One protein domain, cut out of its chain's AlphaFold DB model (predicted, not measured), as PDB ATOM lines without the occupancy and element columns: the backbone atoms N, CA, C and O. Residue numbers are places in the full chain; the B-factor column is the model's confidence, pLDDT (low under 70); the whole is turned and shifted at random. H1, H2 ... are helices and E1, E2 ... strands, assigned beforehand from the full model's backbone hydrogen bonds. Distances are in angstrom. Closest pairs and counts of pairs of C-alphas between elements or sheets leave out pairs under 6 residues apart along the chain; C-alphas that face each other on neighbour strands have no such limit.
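What this domain is: This is residues 642 to 760 of the 760 residues of the protein "Hypothetical protein" of Grammatophora oceanica (UniProt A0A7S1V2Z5). With little regular structure, 44 of 119 printed residues in named elements, this is a twisted wall of four antiparallel strands, E1 - E6 - E4 - E5, with H1 over one face, the small hairpin E2 and E3 near the start of H1, and a long tail whose residues 749 to 755 stick out. The chain order is E1 E2 E3 E4 E5 H1 E6, class mixed. It is compact, radius of gyration of the C-alphas 14.8 A, spanning 44 by 31 by 29 A.

How they stand to each other: E1, residues 642 to 647, neighbours E6, residues 719 to 724; N 643 and O 723 are 2.8 A apart. E2, residues 654 to 657, and E3, residues 663 to 667, form a hairpin, N 655 and O 666 2.8 A apart. E4, residues 682 to 689, neighbours E6, N 684 and O 722 2.8 A apart, and makes a hairpin with E5, residues 695 to 699, N 686 and O 698 2.8 A apart. H1, residues 703 to 712, with every O i to N i+4 pair within hydrogen-bond range, is on the sheet at a height of 10.1 A. The closest C-alphas of E2 and H1, Lys 657 and Ala 703, are 5.1 A apart. E5, H1 and E6 form a split strand-helix-strand unit, E4 between its strands, with a right-handed crossover.

Where its parts are: E1 begins at C-alpha 642 (28.201, -5.421, 94.088); E4 is 20.9 A long; E6, 16.6 A, ends at C-alpha 724 (25.777, -7.169, 90.839).

The domain as a whole: The printed part has no cut. The link E3 to E4 is long. Residues 737 to 760 have pLDDT under 70.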
ATOM      1  N   GLU A 642      28.715  -6.714  94.519       92.44
ATOM      2  CA  GLU A 642      28.201  -5.421  94.088       92.44
ATOM      3  C   GLU A 642      29.348  -4.481  93.699       92.44
ATOM      4  O   GLU A 642      30.381  -4.425  94.364       92.44
ATOM      5  N   LYS A 643      29.160  -3.723  92.617       92.44
ATOM      6  CA  LYS A 643      30.070  -2.669  92.169       92.44
ATOM      7  C   LYS A 643      29.269  -1.511  91.594       92.44
ATOM      8  O   LYS A 643      28.563  -1.688  90.604       92.44
ATOM      9  N   THR A 644      29.426  -0.323  92.161       93.81
ATOM     10  CA  THR A 644      28.835   0.904  91.615       93.81
ATOM     11  C   THR A 644      29.896   1.683  90.859       93.81
ATOM     12  O   THR A 644      30.989   1.907  91.376       93.81
ATOM     13  N   ILE A 645      29.583   2.076  89.628       93.88
ATOM     14  CA  ILE A 645      30.481   2.864  88.784       93.88
ATOM     15  C   ILE A 645      29.794   4.141  88.316       93.88
ATOM     16  O   ILE A 645      28.593   4.140  88.045       93.88
ATOM     17  N   GLU A 646      30.566   5.211  88.173       94.62
ATOM     18  CA  GLU A 646      30.116   6.418  87.489       94.62
ATOM     19  C   GLU A 646      30.223   6.219  85.974       94.62
ATOM     20  O   GLU A 646      31.229   5.724  85.456       94.62
ATOM     21  N   LEU A 647      29.153   6.551  85.254       94.56
ATOM     22  CA  LEU A 647      29.078   6.371  83.815       94.56
ATOM     23  C   LEU A 647      29.526   7.645  83.087       94.56
ATOM     24  O   LEU A 647      28.931   8.706  83.291       94.56
ATOM     25  N   PRO A 648      30.495   7.545  82.162       93.31
ATOM     26  CA  PRO A 648      30.888   8.667  81.321       93.31
ATOM     27  C   PRO A 648      29.753   9.048  80.365       93.31
ATOM     28  O   PRO A 648      28.907   8.215  80.023       93.31
ATOM     29  N   THR A 649      29.736  10.294  79.896       92.31
ATOM     30  CA  THR A 649      28.800  10.734  78.852       92.31
ATOM     31  C   THR A 649      29.109  10.073  77.501       92.31
ATOM     32  O   THR A 649      30.230   9.639  77.221       92.31
ATOM     33  N   GLY A 650      28.094   9.951  76.647       92.38
ATOM     34  CA  GLY A 650      28.185   9.335  75.326       92.38
ATOM     35  C   GLY A 650      28.020   7.809  75.311       92.38
ATOM     36  O   GLY A 650      27.341   7.203  76.144       92.38
ATOM     37  N   LYS A 651      28.595   7.167  74.284       91.38
ATOM     38  CA  LYS A 651      28.462   5.720  74.059       91.38
ATOM     39  C   LYS A 651      29.342   4.936  75.028       91.38
ATOM     40  O   LYS A 651      30.562   5.013  74.961       91.38
ATOM     41  N   LEU A 652      28.719   4.075  75.831       91.94
ATOM     42  CA  LEU A 652      29.444   3.219  76.774       91.94
ATOM     43  C   LEU A 652      30.216   2.076  76.111       91.94
ATOM     44  O   LEU A 652      31.137   1.551  76.717       91.94
ATOM     45  N   GLY A 653      29.846   1.631  74.907       92.81
ATOM     46  CA  GLY A 653      30.530   0.502  74.261       92.81
ATOM     47  C   GLY A 653      30.379  -0.826  75.021       92.81
ATOM     48  O   GLY A 653      31.296  -1.643  75.022       92.81
ATOM     49  N   VAL A 654      29.231  -1.064  75.665       94.00
ATOM     50  CA  VAL A 654      28.912  -2.331  76.347       94.00
ATOM     51  C   VAL A 654      27.680  -2.967  75.706       94.00
ATOM     52  O   VAL A 654      26.676  -2.302  75.463       94.00
ATOM     53  N   SER A 655      27.754  -4.266  75.421       94.62
ATOM     54  CA  SER A 655      26.625  -5.059  74.930       94.62
ATOM     55  C   SER A 655      25.961  -5.813  76.075       94.62
ATOM     56  O   SER A 655      26.600  -6.639  76.737       94.62
ATOM     57  N   PHE A 656      24.657  -5.618  76.239       95.62
ATOM     58  CA  PHE A 656      23.851  -6.311  77.242       95.62
ATOM     59  C   PHE A 656      22.960  -7.385  76.603       95.62
ATOM     60  O   PHE A 656      22.477  -7.225  75.481       95.62
ATOM     61  N   LYS A 657      22.715  -8.486  77.320       93.88
ATOM     62  CA  LYS A 657      21.693  -9.495  76.983       93.88
ATOM     63  C   LYS A 657      20.941  -9.923  78.239       93.88
ATOM     64  O   LYS A 657      21.464  -9.819  79.338       93.88
ATOM     65  N   GLY A 658      19.735 -10.454  78.065       92.88
ATOM     66  CA  GLY A 658      18.940 -11.036  79.148       92.88
ATOM     67  C   GLY A 658      17.503 -10.519  79.175       92.88
ATOM     68  O   GLY A 658      17.247  -9.338  78.940       92.88
ATOM     69  N   LYS A 659      16.564 -11.444  79.414       88.44
ATOM     70  CA  LYS A 659      15.118 -11.166  79.491       88.44
ATOM     71  C   LYS A 659      14.632 -10.844  80.904       88.44
ATOM     72  O   LYS A 659      13.577 -10.248  81.032       88.44
ATOM     73  N   GLY A 660      15.357 -11.290  81.930       89.75
ATOM     74  CA  GLY A 660      15.064 -10.955  83.326       89.75
ATOM     75  C   GLY A 660      15.833  -9.713  83.746       89.75
ATOM     76  O   GLY A 660      15.235  -8.710  84.099       89.75
ATOM     77  N   PHE A 661      17.156  -9.771  83.597       93.62
ATOM     78  CA  PHE A 661      18.043  -8.663  83.909       93.62
ATOM     79  C   PHE A 661      19.053  -8.399  82.783       93.62
ATOM     80  O   PHE A 661      19.385  -9.306  82.011       93.62
ATOM     81  N   ALA A 662      19.551  -7.167  82.691       95.25
ATOM     82  CA  ALA A 662      20.562  -6.749  81.729       95.25
ATOM     83  C   ALA A 662      21.962  -7.232  82.144       95.25
ATOM     84  O   ALA A 662      22.653  -6.588  82.928       95.25
ATOM     85  N   LYS A 663      22.397  -8.369  81.595       95.94
ATOM     86  CA  LYS A 663      23.732  -8.942  81.809       95.94
ATOM     87  C   LYS A 663      24.726  -8.387  80.796       95.94
ATOM     88  O   LYS A 663      24.481  -8.475  79.589       95.94
ATOM     89  N   ALA A 664      25.857  -7.861  81.254       95.31
ATOM     90  CA  ALA A 664      26.959  -7.462  80.388       95.31
ATOM     91  C   ALA A 664      27.548  -8.706  79.701       95.31
ATOM     92  O   ALA A 664      27.974  -9.655  80.356       95.31
ATOM     93  N   THR A 665      27.551  -8.720  78.370       93.00
ATOM     94  CA  THR A 665      28.008  -9.873  77.567       93.00
ATOM     95  C   THR A 665      29.241  -9.594  76.731       93.00
ATOM     96  O   THR A 665      29.934 -10.527  76.338       93.00
ATOM     97  N   ARG A 666      29.515  -8.323  76.442       92.38
ATOM     98  CA  ARG A 666      30.711  -7.890  75.725       92.38
ATOM     99  C   ARG A 666      31.009  -6.446  76.081       92.38
ATOM    100  O   ARG A 666      30.088  -5.638  76.151       92.38
ATOM    101  N   ILE A 667      32.283  -6.134  76.237       91.12
ATOM    102  CA  ILE A 667      32.793  -4.771  76.355       91.12
ATOM    103  C   ILE A 667      33.660  -4.543  75.120       91.12
ATOM    104  O   ILE A 667      34.463  -5.405  74.761       91.12
ATOM    105  N   HIS A 668      33.404  -3.461  74.395       89.75
ATOM    106  CA  HIS A 668      34.166  -3.117  73.200       89.75
ATOM    107  C   HIS A 668      35.538  -2.559  73.585       89.75
ATOM    108  O   HIS A 668      35.703  -2.009  74.673       89.75
ATOM    109  N   ASP A 669      36.529  -2.724  72.705       84.19
ATOM    110  CA  ASP A 669      37.914  -2.397  73.042       84.19
ATOM    111  C   ASP A 669      38.130  -0.913  73.382       84.19
ATOM    112  O   ASP A 669      39.006  -0.595  74.187       84.19
ATOM    113  N   ASP A 670      37.316  -0.041  72.789       89.12
ATOM    114  CA  ASP A 670      37.281   1.417  72.922       89.12
ATOM    115  C   ASP A 670      36.268   1.918  73.970       89.12
ATOM    116  O   ASP A 670      36.032   3.120  74.083       89.12
ATOM    117  N   SER A 671      35.653   1.011  74.732       91.75
ATOM    118  CA  SER A 671      34.678   1.359  75.764       91.75
ATOM    119  C   SER A 671      35.323   2.193  76.881       91.75
ATOM    120  O   SER A 671      36.294   1.737  77.489       91.75
ATOM    121  N   PRO A 672      34.760   3.361  77.244       89.81
ATOM    122  CA  PRO A 672      35.275   4.174  78.348       89.81
ATOM    123  C   PRO A 672      34.995   3.555  79.728       89.81
ATOM    124  O   PRO A 672      35.505   4.037  80.731       89.81
ATOM    125  N   VAL A 673      34.201   2.480  79.786       90.44
ATOM    126  CA  VAL A 673      33.948   1.699  81.006       90.44
ATOM    127  C   VAL A 673      34.661   0.342  80.989       90.44
ATOM    128  O   VAL A 673      34.368  -0.533  81.809       90.44
ATOM    129  N   ARG A 674      35.610   0.143  80.063       85.94
ATOM    130  CA  ARG A 674      36.520  -1.007  80.074       85.94
ATOM    131  C   ARG A 674      37.365  -0.966  81.346       85.94
ATOM    132  O   ARG A 674      37.918   0.070  81.687       85.94
ATOM    133  N   GLY A 675      37.414  -2.079  82.073       81.69
ATOM    134  CA  GLY A 675      38.002  -2.133  83.419       81.69
ATOM    135  C   GLY A 675      36.998  -1.848  84.543       81.69
ATOM    136  O   GLY A 675      37.093  -2.418  85.623       81.69
ATOM    137  N   LEU A 676      35.967  -1.043  84.280       86.56
ATOM    138  CA  LEU A 676      34.943  -0.707  85.274       86.56
ATOM    139  C   LEU A 676      33.810  -1.737  85.293       86.56
ATOM    140  O   LEU A 676      33.398  -2.175  86.366       86.56
ATOM    141  N   VAL A 677      33.358  -2.176  84.117       90.00
ATOM    142  CA  VAL A 677      32.359  -3.243  83.951       90.00
ATOM    143  C   VAL A 677      33.069  -4.573  83.705       90.00
ATOM    144  O   VAL A 677      34.077  -4.623  82.999       90.00
ATOM    145  N   ARG A 678      32.525  -5.678  84.227       90.06
ATOM    146  CA  ARG A 678      32.993  -7.037  83.916       90.06
ATOM    147  C   ARG A 678      31.915  -7.818  83.164       90.06
ATOM    148  O   ARG A 678      30.725  -7.728  83.470       90.06
ATOM    149  N   VAL A 679      32.330  -8.597  82.163       90.31
ATOM    150  CA  VAL A 679      31.424  -9.513  81.452       90.31
ATOM    151  C   VAL A 679      30.898 -10.538  82.451       90.31
ATOM    152  O   VAL A 679      31.668 -11.154  83.176       90.31
ATOM    153  N   GLY A 680      29.582 -10.724  82.479       91.00
ATOM    154  CA  GLY A 680      28.920 -11.605  83.431       91.00
ATOM    155  C   GLY A 680      28.126 -10.868  84.509       91.00
ATOM    156  O   GLY A 680      27.114 -11.405  84.957       91.00
ATOM    157  N   MET A 681      28.510  -9.634  84.854       94.44
ATOM    158  CA  MET A 681      27.760  -8.828  85.817       94.44
ATOM    159  C   MET A 681      26.417  -8.385  85.246       94.44
ATOM    160  O   MET A 681      26.246  -8.230  84.030       94.44
ATOM    161  N   VAL A 682      25.462  -8.171  86.139       95.38
ATOM    162  CA  VAL A 682      24.114  -7.728  85.811       95.38
ATOM    163  C   VAL A 682      23.902  -6.317  86.331       95.38
ATOM    164  O   VAL A 682      24.291  -6.018  87.451       95.38
ATOM    165  N   ILE A 683      23.272  -5.454  85.534       96.19
ATOM    166  CA  ILE A 683      22.824  -4.142  86.009       96.19
ATOM    167  C   ILE A 683      21.700  -4.361  87.023       96.19
ATOM    168  O   ILE A 683      20.603  -4.784  86.649       96.19
ATOM    169  N   ASP A 684      21.981  -4.072  88.291       95.62
ATOM    170  CA  ASP A 684      20.977  -4.069  89.350       95.62
ATOM    171  C   ASP A 684      20.212  -2.750  89.347       95.62
ATOM    172  O   ASP A 684      18.981  -2.758  89.274       95.62
ATOM    173  N   GLN A 685      20.950  -1.632  89.357       96.19
ATOM    174  CA  GLN A 685      20.392  -0.285  89.399       96.19
ATOM    175  C   GLN A 685      21.096   0.667  88.423       96.19
ATOM    176  O   GLN A 685      22.305   0.583  88.203       96.19
ATOM    177  N   LEU A 686      20.324   1.581  87.840       95.81
ATOM    178  CA  LEU A 686      20.811   2.774  87.148       95.81
ATOM    179  C   LEU A 686      20.228   3.997  87.837       95.81
ATOM    180  O   LEU A 686      19.008   4.118  87.924       95.81
ATOM    181  N   GLU A 687      21.085   4.906  88.278       96.00
ATOM    182  CA  GLU A 687      20.675   6.163  88.892       96.00
ATOM    183  C   GLU A 687      21.031   7.315  87.962       96.00
ATOM    184  O   GLU A 687      22.197   7.527  87.622       96.00
ATOM    185  N   ILE A 688      20.009   8.040  87.515       96.12
ATOM    186  CA  ILE A 688      20.147   9.137  86.560       96.12
ATOM    187  C   ILE A 688      19.765  10.447  87.258       96.12
ATOM    188  O   ILE A 688      18.619  10.558  87.709       96.12
ATOM    189  N   PRO A 689      20.670  11.438  87.333       93.50
ATOM    190  CA  PRO A 689      20.343  12.758  87.861       93.50
ATOM    191  C   PRO A 689      19.233  13.438  87.056       93.50
ATOM    192  O   PRO A 689      19.242  13.421  85.821       93.50
ATOM    193  N   THR A 690      18.275  14.052  87.746       92.00
ATOM    194  CA  THR A 690      17.190  14.832  87.138       92.00
ATOM    195  C   THR A 690      17.439  16.343  87.274       92.00
ATOM    196  O   THR A 690      18.203  16.768  88.141       92.00
ATOM    197  N   PRO A 691      16.816  17.195  86.431       88.75
ATOM    198  CA  PRO A 691      17.068  18.645  86.432       88.75
ATOM    199  C   PRO A 691      16.762  19.369  87.755       88.75
ATOM    200  O   PRO A 691      17.274  20.458  87.995       88.75
ATOM    201  N   ASP A 692      15.919  18.781  88.602       88.94
ATOM    202  CA  ASP A 692      15.567  19.259  89.943       88.94
ATOM    203  C   ASP A 692      16.579  18.836  91.030       88.94
ATOM    204  O   ASP A 692      16.405  19.182  92.197       88.94
ATOM    205  N   GLY A 693      17.644  18.119  90.654       87.19
ATOM    206  CA  GLY A 693      18.706  17.661  91.550       87.19
ATOM    207  C   GLY A 693      18.419  16.337  92.264       87.19
ATOM    208  O   GLY A 693      19.222  15.926  93.099       87.19
ATOM    209  N   ASN A 694      17.306  15.664  91.957       92.38
ATOM    210  CA  ASN A 694      17.005  14.330  92.481       92.38
ATOM    211  C   ASN A 694      17.695  13.223  91.654       92.38
ATOM    212  O   ASN A 694      18.160  13.453  90.539       92.38
ATOM    213  N   MET A 695      17.766  12.004  92.199       92.88
ATOM    214  CA  MET A 695      18.232  10.817  91.470       92.88
ATOM    215  C   MET A 695      17.040   9.945  91.097       92.88
ATOM    216  O   MET A 695      16.251   9.546  91.957       92.88
ATOM    217  N   LYS A 696      16.912   9.620  89.811       93.69
ATOM    218  CA  LYS A 696      15.921   8.660  89.331       93.69
ATOM    219  C   LYS A 696      16.554   7.276  89.231       93.69
ATOM    220  O   LYS A 696      17.392   7.048  88.361       93.69
ATOM    221  N   THR A 697      16.118   6.362  90.095       94.81
ATOM    222  CA  THR A 697      16.646   4.994  90.177       94.81
ATOM    223  C   THR A 697      15.777   4.007  89.400       94.81
ATOM    224  O   THR A 697      14.585   3.842  89.673       94.81
ATOM    225  N   PHE A 698      16.387   3.295  88.459       94.69
ATOM    226  CA  PHE A 698      15.784   2.213  87.688       94.69
ATOM    227  C   PHE A 698      16.404   0.886  88.116       94.69
ATOM    228  O   PHE A 698      17.623   0.774  88.149       94.69
ATOM    229  N   ALA A 699      15.588  -0.122  88.409       94.81
ATOM    230  CA  ALA A 699      16.021  -1.413  88.927       94.81
ATOM    231  C   ALA A 699      15.294  -2.585  88.257       94.81
ATOM    232  O   ALA A 699      14.147  -2.464  87.815       94.81
ATOM    233  N   GLY A 700      15.958  -3.744  88.202       89.25
ATOM    234  CA  GLY A 700      15.393  -4.975  87.635       89.25
ATOM    235  C   GLY A 700      15.083  -4.891  86.136       89.25
ATOM    236  O   GLY A 700      14.077  -5.428  85.676       89.25
ATOM    237  N   MET A 701      15.923  -4.170  85.391       94.44
ATOM    238  CA  MET A 701      15.743  -3.889  83.964       94.44
ATOM    239  C   MET A 701      16.160  -5.062  83.084       94.44
ATOM    240  O   MET A 701      17.243  -5.625  83.248       94.44
ATOM    241  N   THR A 702      15.372  -5.351  82.053       94.44
ATOM    242  CA  THR A 702      15.797  -6.197  80.933       94.44
ATOM    243  C   THR A 702      16.900  -5.517  80.116       94.44
ATOM    244  O   THR A 702      17.074  -4.299  80.159       94.44
ATOM    245  N   ALA A 703      17.633  -6.281  79.296       93.75
ATOM    246  CA  ALA A 703      18.683  -5.705  78.449       93.75
ATOM    247  C   ALA A 703      18.175  -4.605  77.498       93.75
ATOM    248  O   ALA A 703      18.894  -3.642  77.254       93.75
ATOM    249  N   LYS A 704      16.940  -4.720  76.984       93.69
ATOM    250  CA  LYS A 704      16.344  -3.711  76.090       93.69
ATOM    251  C   LYS A 704      16.049  -2.408  76.840       93.69
ATOM    252  O   LYS A 704      16.340  -1.336  76.321       93.69
ATOM    253  N   GLU A 705      15.508  -2.509  78.051       94.12
ATOM    254  CA  GLU A 705      15.189  -1.355  78.900       94.12
ATOM    255  C   GLU A 705      16.455  -0.643  79.373       94.12
ATOM    256  O   GLU A 705      16.554   0.571  79.225       94.12
ATOM    257  N   ALA A 706      17.449  -1.394  79.860       94.50
ATOM    258  CA  ALA A 706      18.714  -0.821  80.307       94.50
ATOM    259  C   ALA A 706      19.434  -0.091  79.166       94.50
ATOM    260  O   ALA A 706      19.851   1.049  79.337       94.50
ATOM    261  N   VAL A 707      19.528  -0.702  77.975       93.75
ATOM    262  CA  VAL A 707      20.128  -0.047  76.799       93.75
ATOM    263  C   VAL A 707      19.379   1.232  76.445       93.75
ATOM    264  O   VAL A 707      20.017   2.246  76.183       93.75
ATOM    265  N   ARG A 708      18.045   1.206  76.468       92.94
ATOM    266  CA  ARG A 708      17.231   2.387  76.183       92.94
ATOM    267  C   ARG A 708      17.503   3.515  77.181       92.94
ATOM    268  O   ARG A 708      17.837   4.610  76.756       92.94
ATOM    269  N   ILE A 709      17.454   3.234  78.484       93.94
ATOM    270  CA  ILE A 709      17.724   4.227  79.538       93.94
ATOM    271  C   ILE A 709      19.146   4.787  79.412       93.94
ATOM    272  O   ILE A 709      19.348   5.994  79.525       93.94
ATOM    273  N   LEU A 710      20.138   3.937  79.143       94.38
ATOM    274  CA  LEU A 710      21.534   4.352  78.975       94.38
ATOM    275  C   LEU A 710      21.755   5.235  77.738       94.38
ATOM    276  O   LEU A 710      22.614   6.116  77.780       94.38
ATOM    277  N   VAL A 711      21.002   4.999  76.658       93.81
ATOM    278  CA  VAL A 711      21.023   5.821  75.436       93.81
ATOM    279  C   VAL A 711      20.296   7.144  75.659       93.81
ATOM    280  O   VAL A 711      20.863   8.189  75.360       93.81
ATOM    281  N   ASP A 712      19.093   7.113  76.235       93.31
ATOM    282  CA  ASP A 712      18.279   8.310  76.489       93.31
ATOM    283  C   ASP A 712      18.956   9.251  77.504       93.31
ATOM    284  O   ASP A 712      18.773  10.463  77.461       93.31
ATOM    285  N   SER A 713      19.779   8.698  78.401       93.44
ATOM    286  CA  SER A 713      20.558   9.454  79.387       93.44
ATOM    287  C   SER A 713      22.011   9.710  78.973       93.44
ATOM    288  O   SER A 713      22.793  10.160  79.804       93.44
ATOM    289  N   ALA A 714      22.415   9.407  77.732       94.88
ATOM    290  CA  ALA A 714      23.824   9.427  77.319       94.88
ATOM    291  C   ALA A 714      24.541  10.763  77.581       94.88
ATOM    292  O   ALA A 714      25.730  10.751  77.890       94.88
ATOM    293  N   ASP A 715      23.827  11.885  77.511       95.06
ATOM    294  CA  ASP A 715      24.392  13.230  77.677       95.06
ATOM    295  C   ASP A 715      24.285  13.774  79.117       95.06
ATOM    296  O   ASP A 715      24.598  14.935  79.365       95.06
ATOM    297  N   ILE A 716      23.844  12.950  80.076       93.25
ATOM    298  CA  ILE A 716      23.691  13.331  81.486       93.25
ATOM    299  C   ILE A 716      24.951  12.920  82.263       93.25
ATOM    300  O   ILE A 716      25.349  11.752  82.252       93.25
ATOM    301  N   GLU A 717      25.582  13.882  82.937       93.38
ATOM    302  CA  GLU A 717      26.719  13.661  83.845       93.38
ATOM    303  C   GLU A 717      26.253  13.150  85.217       93.38
ATOM    304  O   GLU A 717      25.100  13.349  85.591       93.38
ATOM    305  N   GLY A 718      27.136  12.486  85.974       92.88
ATOM    306  CA  GLY A 718      26.838  11.994  87.328       92.88
ATOM    307  C   GLY A 718      25.935  10.755  87.385       92.88
ATOM    308  O   GLY A 718      25.369  10.442  88.430       92.88
ATOM    309  N   ARG A 719      25.765  10.050  86.261       96.44
ATOM    310  CA  ARG A 719      25.009   8.791  86.204       96.44
ATOM    311  C   ARG A 719      25.755   7.691  86.942       96.44
ATOM    312  O   ARG A 719      26.941   7.490  86.692       96.44
ATOM    313  N   LEU A 720      25.051   6.918  87.762       96.44
ATOM    314  CA  LEU A 720      25.618   5.766  88.459       96.44
ATOM    315  C   LEU A 720      25.017   4.464  87.930       96.44
ATOM    316  O   LEU A 720      23.826   4.379  87.623       96.44
ATOM    317  N   MET A 721      25.854   3.437  87.821       96.75
ATOM    318  CA  MET A 721      25.444   2.082  87.474       96.75
ATOM    319  C   MET A 721      25.932   1.111  88.532       96.75
ATOM    320  O   MET A 721      27.133   0.868  88.652       96.75
ATOM    321  N   THR A 722      24.987   0.522  89.254       95.56
ATOM    322  CA  THR A 722      25.246  -0.558  90.202       95.56
ATOM    323  C   THR A 722      25.118  -1.888  89.482       95.56
ATOM    324  O   THR A 722      24.060  -2.257  88.966       95.56
ATOM    325  N   LEU A 723      26.227  -2.609  89.434       95.31
ATOM    326  CA  LEU A 723      26.364  -3.938  88.871       95.31
ATOM    327  C   LEU A 723      26.431  -4.949  90.009       95.31
ATOM    328  O   LEU A 723      27.161  -4.739  90.970       95.31
ATOM    329  N   LYS A 724      25.731  -6.070  89.875       93.88
ATOM    330  CA  LYS A 724      25.777  -7.169  90.839       93.88
ATOM    331  C   LYS A 724      26.185  -8.482  90.197       93.88
ATOM    332  O   LYS A 724      25.967  -8.703  88.996       93.88
ATOM    333  N   ASN A 725      26.773  -9.356  91.006       92.62
ATOM    334  CA  ASN A 725      26.992 -10.743  90.631       92.62
ATOM    335  C   ASN A 725      25.649 -11.498  90.685       92.62
ATOM    336  O   ASN A 725      25.073 -11.638  91.765       92.62
ATOM    337  N   PRO A 726      25.137 -12.005  89.548       89.38
ATOM    338  CA  PRO A 726      23.846 -12.690  89.519       89.38
ATOM    339  C   PRO A 726      23.824 -14.016  90.287       89.38
ATOM    340  O   PRO A 726      22.737 -14.529  90.549       89.38
ATOM    341  N   ASP A 727      24.988 -14.588  90.594       88.06
ATOM    342  CA  ASP A 727      25.097 -15.898  91.230       88.06
ATOM    343  C   ASP A 727      25.115 -15.804  92.766       88.06
ATOM    344  O   ASP A 727      24.791 -16.785  93.437       88.06
ATOM    345  N   THR A 728      25.471 -14.644  93.332       84.56
ATOM    346  CA  THR A 728      25.692 -14.476  94.782       84.56
ATOM    347  C   THR A 728      24.879 -13.351  95.415       84.56
ATOM    348  O   THR A 728      24.540 -13.453  96.594       84.56
ATOM    349  N   ALA A 729      24.528 -12.299  94.670       85.31
ATOM    350  CA  ALA A 729      23.882 -11.120  95.230       85.31
ATOM    351  C   ALA A 729      22.357 -11.115  95.018       85.31
ATOM    352  O   ALA A 729      21.845 -11.479  93.955       85.31
ATOM    353  N   GLU A 730      21.613 -10.645  96.026       89.06
ATOM    354  CA  GLU A 730      20.176 -10.404  95.883       89.06
ATOM    355  C   GLU A 730      19.918  -9.198  94.968       89.06
ATOM    356  O   GLU A 730      20.386  -8.075  95.205       89.06
ATOM    357  N   MET A 731      19.138  -9.444  93.913       90.94
ATOM    358  CA  MET A 731      18.750  -8.425  92.943       90.94
ATOM    359  C   MET A 731      17.599  -7.569  93.476       90.94
ATOM    360  O   MET A 731      16.620  -8.076  94.039       90.94
ATOM    361  N   THR A 732      17.678  -6.264  93.236       90.88
ATOM    362  CA  THR A 732      16.628  -5.307  93.574       90.88
ATOM    363  C   THR A 732      15.359  -5.621  92.776       90.88
ATOM    364  O   THR A 732      15.395  -5.947  91.585       90.88
ATOM    365  N   LYS A 733      14.194  -5.529  93.434       88.44
ATOM    366  CA  LYS A 733      12.899  -5.765  92.780       88.44
ATOM    367  C   LYS A 733      12.681  -4.760  91.650       88.44
ATOM    368  O   LYS A 733      12.916  -3.566  91.811       88.44
ATOM    369  N   ARG A 734      12.174  -5.261  90.524       89.81
ATOM    370  CA  ARG A 734      11.879  -4.459  89.335       89.81
ATOM    371  C   ARG A 734      10.934  -3.304  89.674       89.81
ATOM    372  O   ARG A 734       9.838  -3.545  90.175       89.81
ATOM    373  N   ASN A 735      11.350  -2.079  89.358       85.50
ATOM    374  CA  ASN A 735      10.551  -0.857  89.532       85.50
ATOM    375  C   ASN A 735      10.279  -0.129  88.200       85.50
ATOM    376  O   ASN A 735       9.685   0.945  88.188       85.50
ATOM    377  N   VAL A 736      10.708  -0.717  87.080       77.31
ATOM    378  CA  VAL A 736      10.507  -0.158  85.745       77.31
ATOM    379  C   VAL A 736       9.209  -0.703  85.155       77.31
ATOM    380  O   VAL A 736       9.104  -1.900  84.879       77.31
ATOM    381  N   MET A 737       8.230   0.182  84.958       66.81
ATOM    382  CA  MET A 737       7.071  -0.061  84.099       66.81
ATOM    383  C   MET A 737       7.355   0.564  82.735       66.81
ATOM    384  O   MET A 737       7.502   1.778  82.625       66.81
ATOM    385  N   VAL A 738       7.484  -0.269  81.705       59.44
ATOM    386  CA  VAL A 738       7.487   0.191  80.315       59.44
ATOM    387  C   VAL A 738       6.159  -0.237  79.719       59.44
ATOM    388  O   VAL A 738       5.900  -1.434  79.612       59.44
ATOM    389  N   ASP A 739       5.312   0.732  79.377       55.34
ATOM    390  CA  ASP A 739       4.110   0.459  78.597       55.34
ATOM    391  C   ASP A 739       4.532   0.082  77.172       55.34
ATOM    392  O   ASP A 739       5.155   0.862  76.453       55.34
ATOM    393  N   ASP A 740       4.208  -1.145  76.767       54.06
ATOM    394  CA  ASP A 740       4.603  -1.721  75.476       54.06
ATOM    395  C   ASP A 740       3.895  -1.068  74.263       54.06
ATOM    396  O   ASP A 740       4.144  -1.481  73.127       54.06
ATOM    397  N   MET A 741       3.016  -0.073  74.464       50.12
ATOM    398  CA  MET A 741       2.159   0.475  73.398       50.12
ATOM    399  C   MET A 741       2.604   1.797  72.773       50.12
ATOM    400  O   MET A 741       2.371   1.966  71.583       50.12
ATOM    401  N   ASP A 742       3.303   2.675  73.485       51.16
ATOM    402  CA  ASP A 742       3.856   3.897  72.901       51.16
ATOM    403  C   ASP A 742       5.265   4.065  73.433       51.16
ATOM    404  O   ASP A 742       5.495   3.983  74.634       51.16
ATOM    405  N   GLY A 743       6.239   4.253  72.549       52.06
ATOM    406  CA  GLY A 743       7.658   4.328  72.885       52.06
ATOM    407  C   GLY A 743       8.053   5.543  73.732       52.06
ATOM    408  O   GLY A 743       9.067   6.156  73.426       52.06
ATOM    409  N   SER A 744       7.354   5.868  74.820       51.03
ATOM    410  CA  SER A 744       7.719   6.841  75.851       51.03
ATOM    411  C   SER A 744       7.790   6.143  77.219       51.03
ATOM    412  O   SER A 744       6.999   5.255  77.522       51.03
ATOM    413  N   VAL A 745       8.795   6.478  78.034       46.09
ATOM    414  CA  VAL A 745       8.906   5.973  79.412       46.09
ATOM    415  C   VAL A 745       8.026   6.861  80.291       46.09
ATOM    416  O   VAL A 745       8.470   7.921  80.729       46.09
ATOM    417  N   LEU A 746       6.774   6.461  80.521       42.75
ATOM    418  CA  LEU A 746       5.862   7.184  81.410       42.75
ATOM    419  C   LEU A 746       6.323   7.045  82.867       42.75
ATOM    420  O   LEU A 746       6.356   5.956  83.436       42.75
ATOM    421  N   THR A 747       6.679   8.166  83.492       43.41
ATOM    422  CA  THR A 747       6.647   8.299  84.953       43.41
ATOM    423  C   THR A 747       5.226   8.618  85.377       43.41
ATOM    424  O   THR A 747       4.606   9.511  84.811       43.41
ATOM    425  N   SER A 748       4.718   7.915  86.384       40.72
ATOM    426  CA  SER A 748       3.414   8.189  86.977       40.72
ATOM    427  C   SER A 748       3.381   9.572  87.643       40.72
ATOM    428  O   SER A 748       3.803   9.718  88.790       40.72
ATOM    429  N   SER A 749       2.851  10.565  86.936       39.59
ATOM    430  CA  SER A 749       2.122  11.704  87.500       39.59
ATOM    431  C   SER A 749       1.251  12.322  86.405       39.59
ATOM    432  O   SER A 749       1.753  12.597  85.317       39.59
ATOM    433  N   ASP A 750      -0.037  12.481  86.710       41.62
ATOM    434  CA  ASP A 750      -1.114  13.024  85.872       41.62
ATOM    435  C   ASP A 750      -0.714  14.281  85.074       41.62
ATOM    436  O   ASP A 750      -0.243  15.248  85.668       41.62
ATOM    437  N   ASP A 751      -0.895  14.285  83.749       37.00
ATOM    438  CA  ASP A 751      -1.932  15.061  83.039       37.00
ATOM    439  C   ASP A 751      -1.800  14.894  81.505       37.00
ATOM    440  O   ASP A 751      -0.733  14.598  80.968       37.00
ATOM    441  N   ALA A 752      -2.921  15.035  80.802       38.88
ATOM    442  CA  ALA A 752      -3.124  14.680  79.397       38.88
ATOM    443  C   ALA A 752      -2.451  15.611  78.359       38.88
ATOM    444  O   ALA A 752      -2.549  16.825  78.489       38.88
ATOM    445  N   SER A 753      -1.915  15.042  77.262       35.78
ATOM    446  CA  SER A 753      -2.356  15.280  75.862       35.78
ATOM    447  C   SER A 753      -1.330  14.827  74.800       35.78
ATOM    448  O   SER A 753      -0.182  15.251  74.834       35.78
ATOM    449  N   GLU A 754      -1.821  14.024  73.850       37.25
ATOM    450  CA  GLU A 754      -1.580  14.009  72.390       37.25
ATOM    451  C   GLU A 754      -0.165  14.134  71.750       37.25
ATOM    452  O   GLU A 754       0.480  15.176  71.777       37.25
ATOM    453  N   ASP A 755       0.134  13.088  70.957       39.34
ATOM    454  CA  ASP A 755       0.563  13.102  69.537       39.34
ATOM    455  C   ASP A 755       2.048  12.832  69.160       39.34
ATOM    456  O   ASP A 755       2.999  13.324  69.760       39.34
ATOM    457  N   ILE A 756       2.175  12.112  68.028       35.53
ATOM    458  CA  ILE A 756       3.307  11.991  67.080       35.53
ATOM    459  C   ILE A 756       4.314  10.811  67.221       35.53
ATOM    460  O   ILE A 756       5.353  10.878  67.860       35.53
ATOM    461  N   SER A 757       4.038   9.777  66.408       37.16
ATOM    462  CA  SER A 757       4.875   9.140  65.359       37.16
ATOM    463  C   SER A 757       6.269   8.495  65.612       37.16
ATOM    464  O   SER A 757       7.234   9.156  65.965       37.16
ATOM    465  N   GLN A 758       6.373   7.256  65.093       39.38
ATOM    466  CA  GLN A 758       7.430   6.654  64.238       39.38
ATOM    467  C   GLN A 758       8.856   6.291  64.743       39.38
ATOM    468  O   GLN A 758       9.660   7.140  65.097       39.38
ATOM    469  N   ARG A 759       9.198   5.024  64.403       35.66
ATOM    470  CA  ARG A 759      10.498   4.402  64.014       35.66
ATOM    471  C   ARG A 759      11.504   3.972  65.098       35.66
ATOM    472  O   ARG A 759      11.954   4.775  65.902       35.66
ATOM    473  N   GLY A 760      11.968   2.717  64.964       32.44
ATOM    474  CA  GLY A 760      13.162   2.148  65.601       32.44
ATOM    475  C   GLY A 760      13.149   0.631  65.654       32.44
ATOM    476  O   GLY A 760      13.240   0.116  66.788       32.44
TER     477      GLY A 760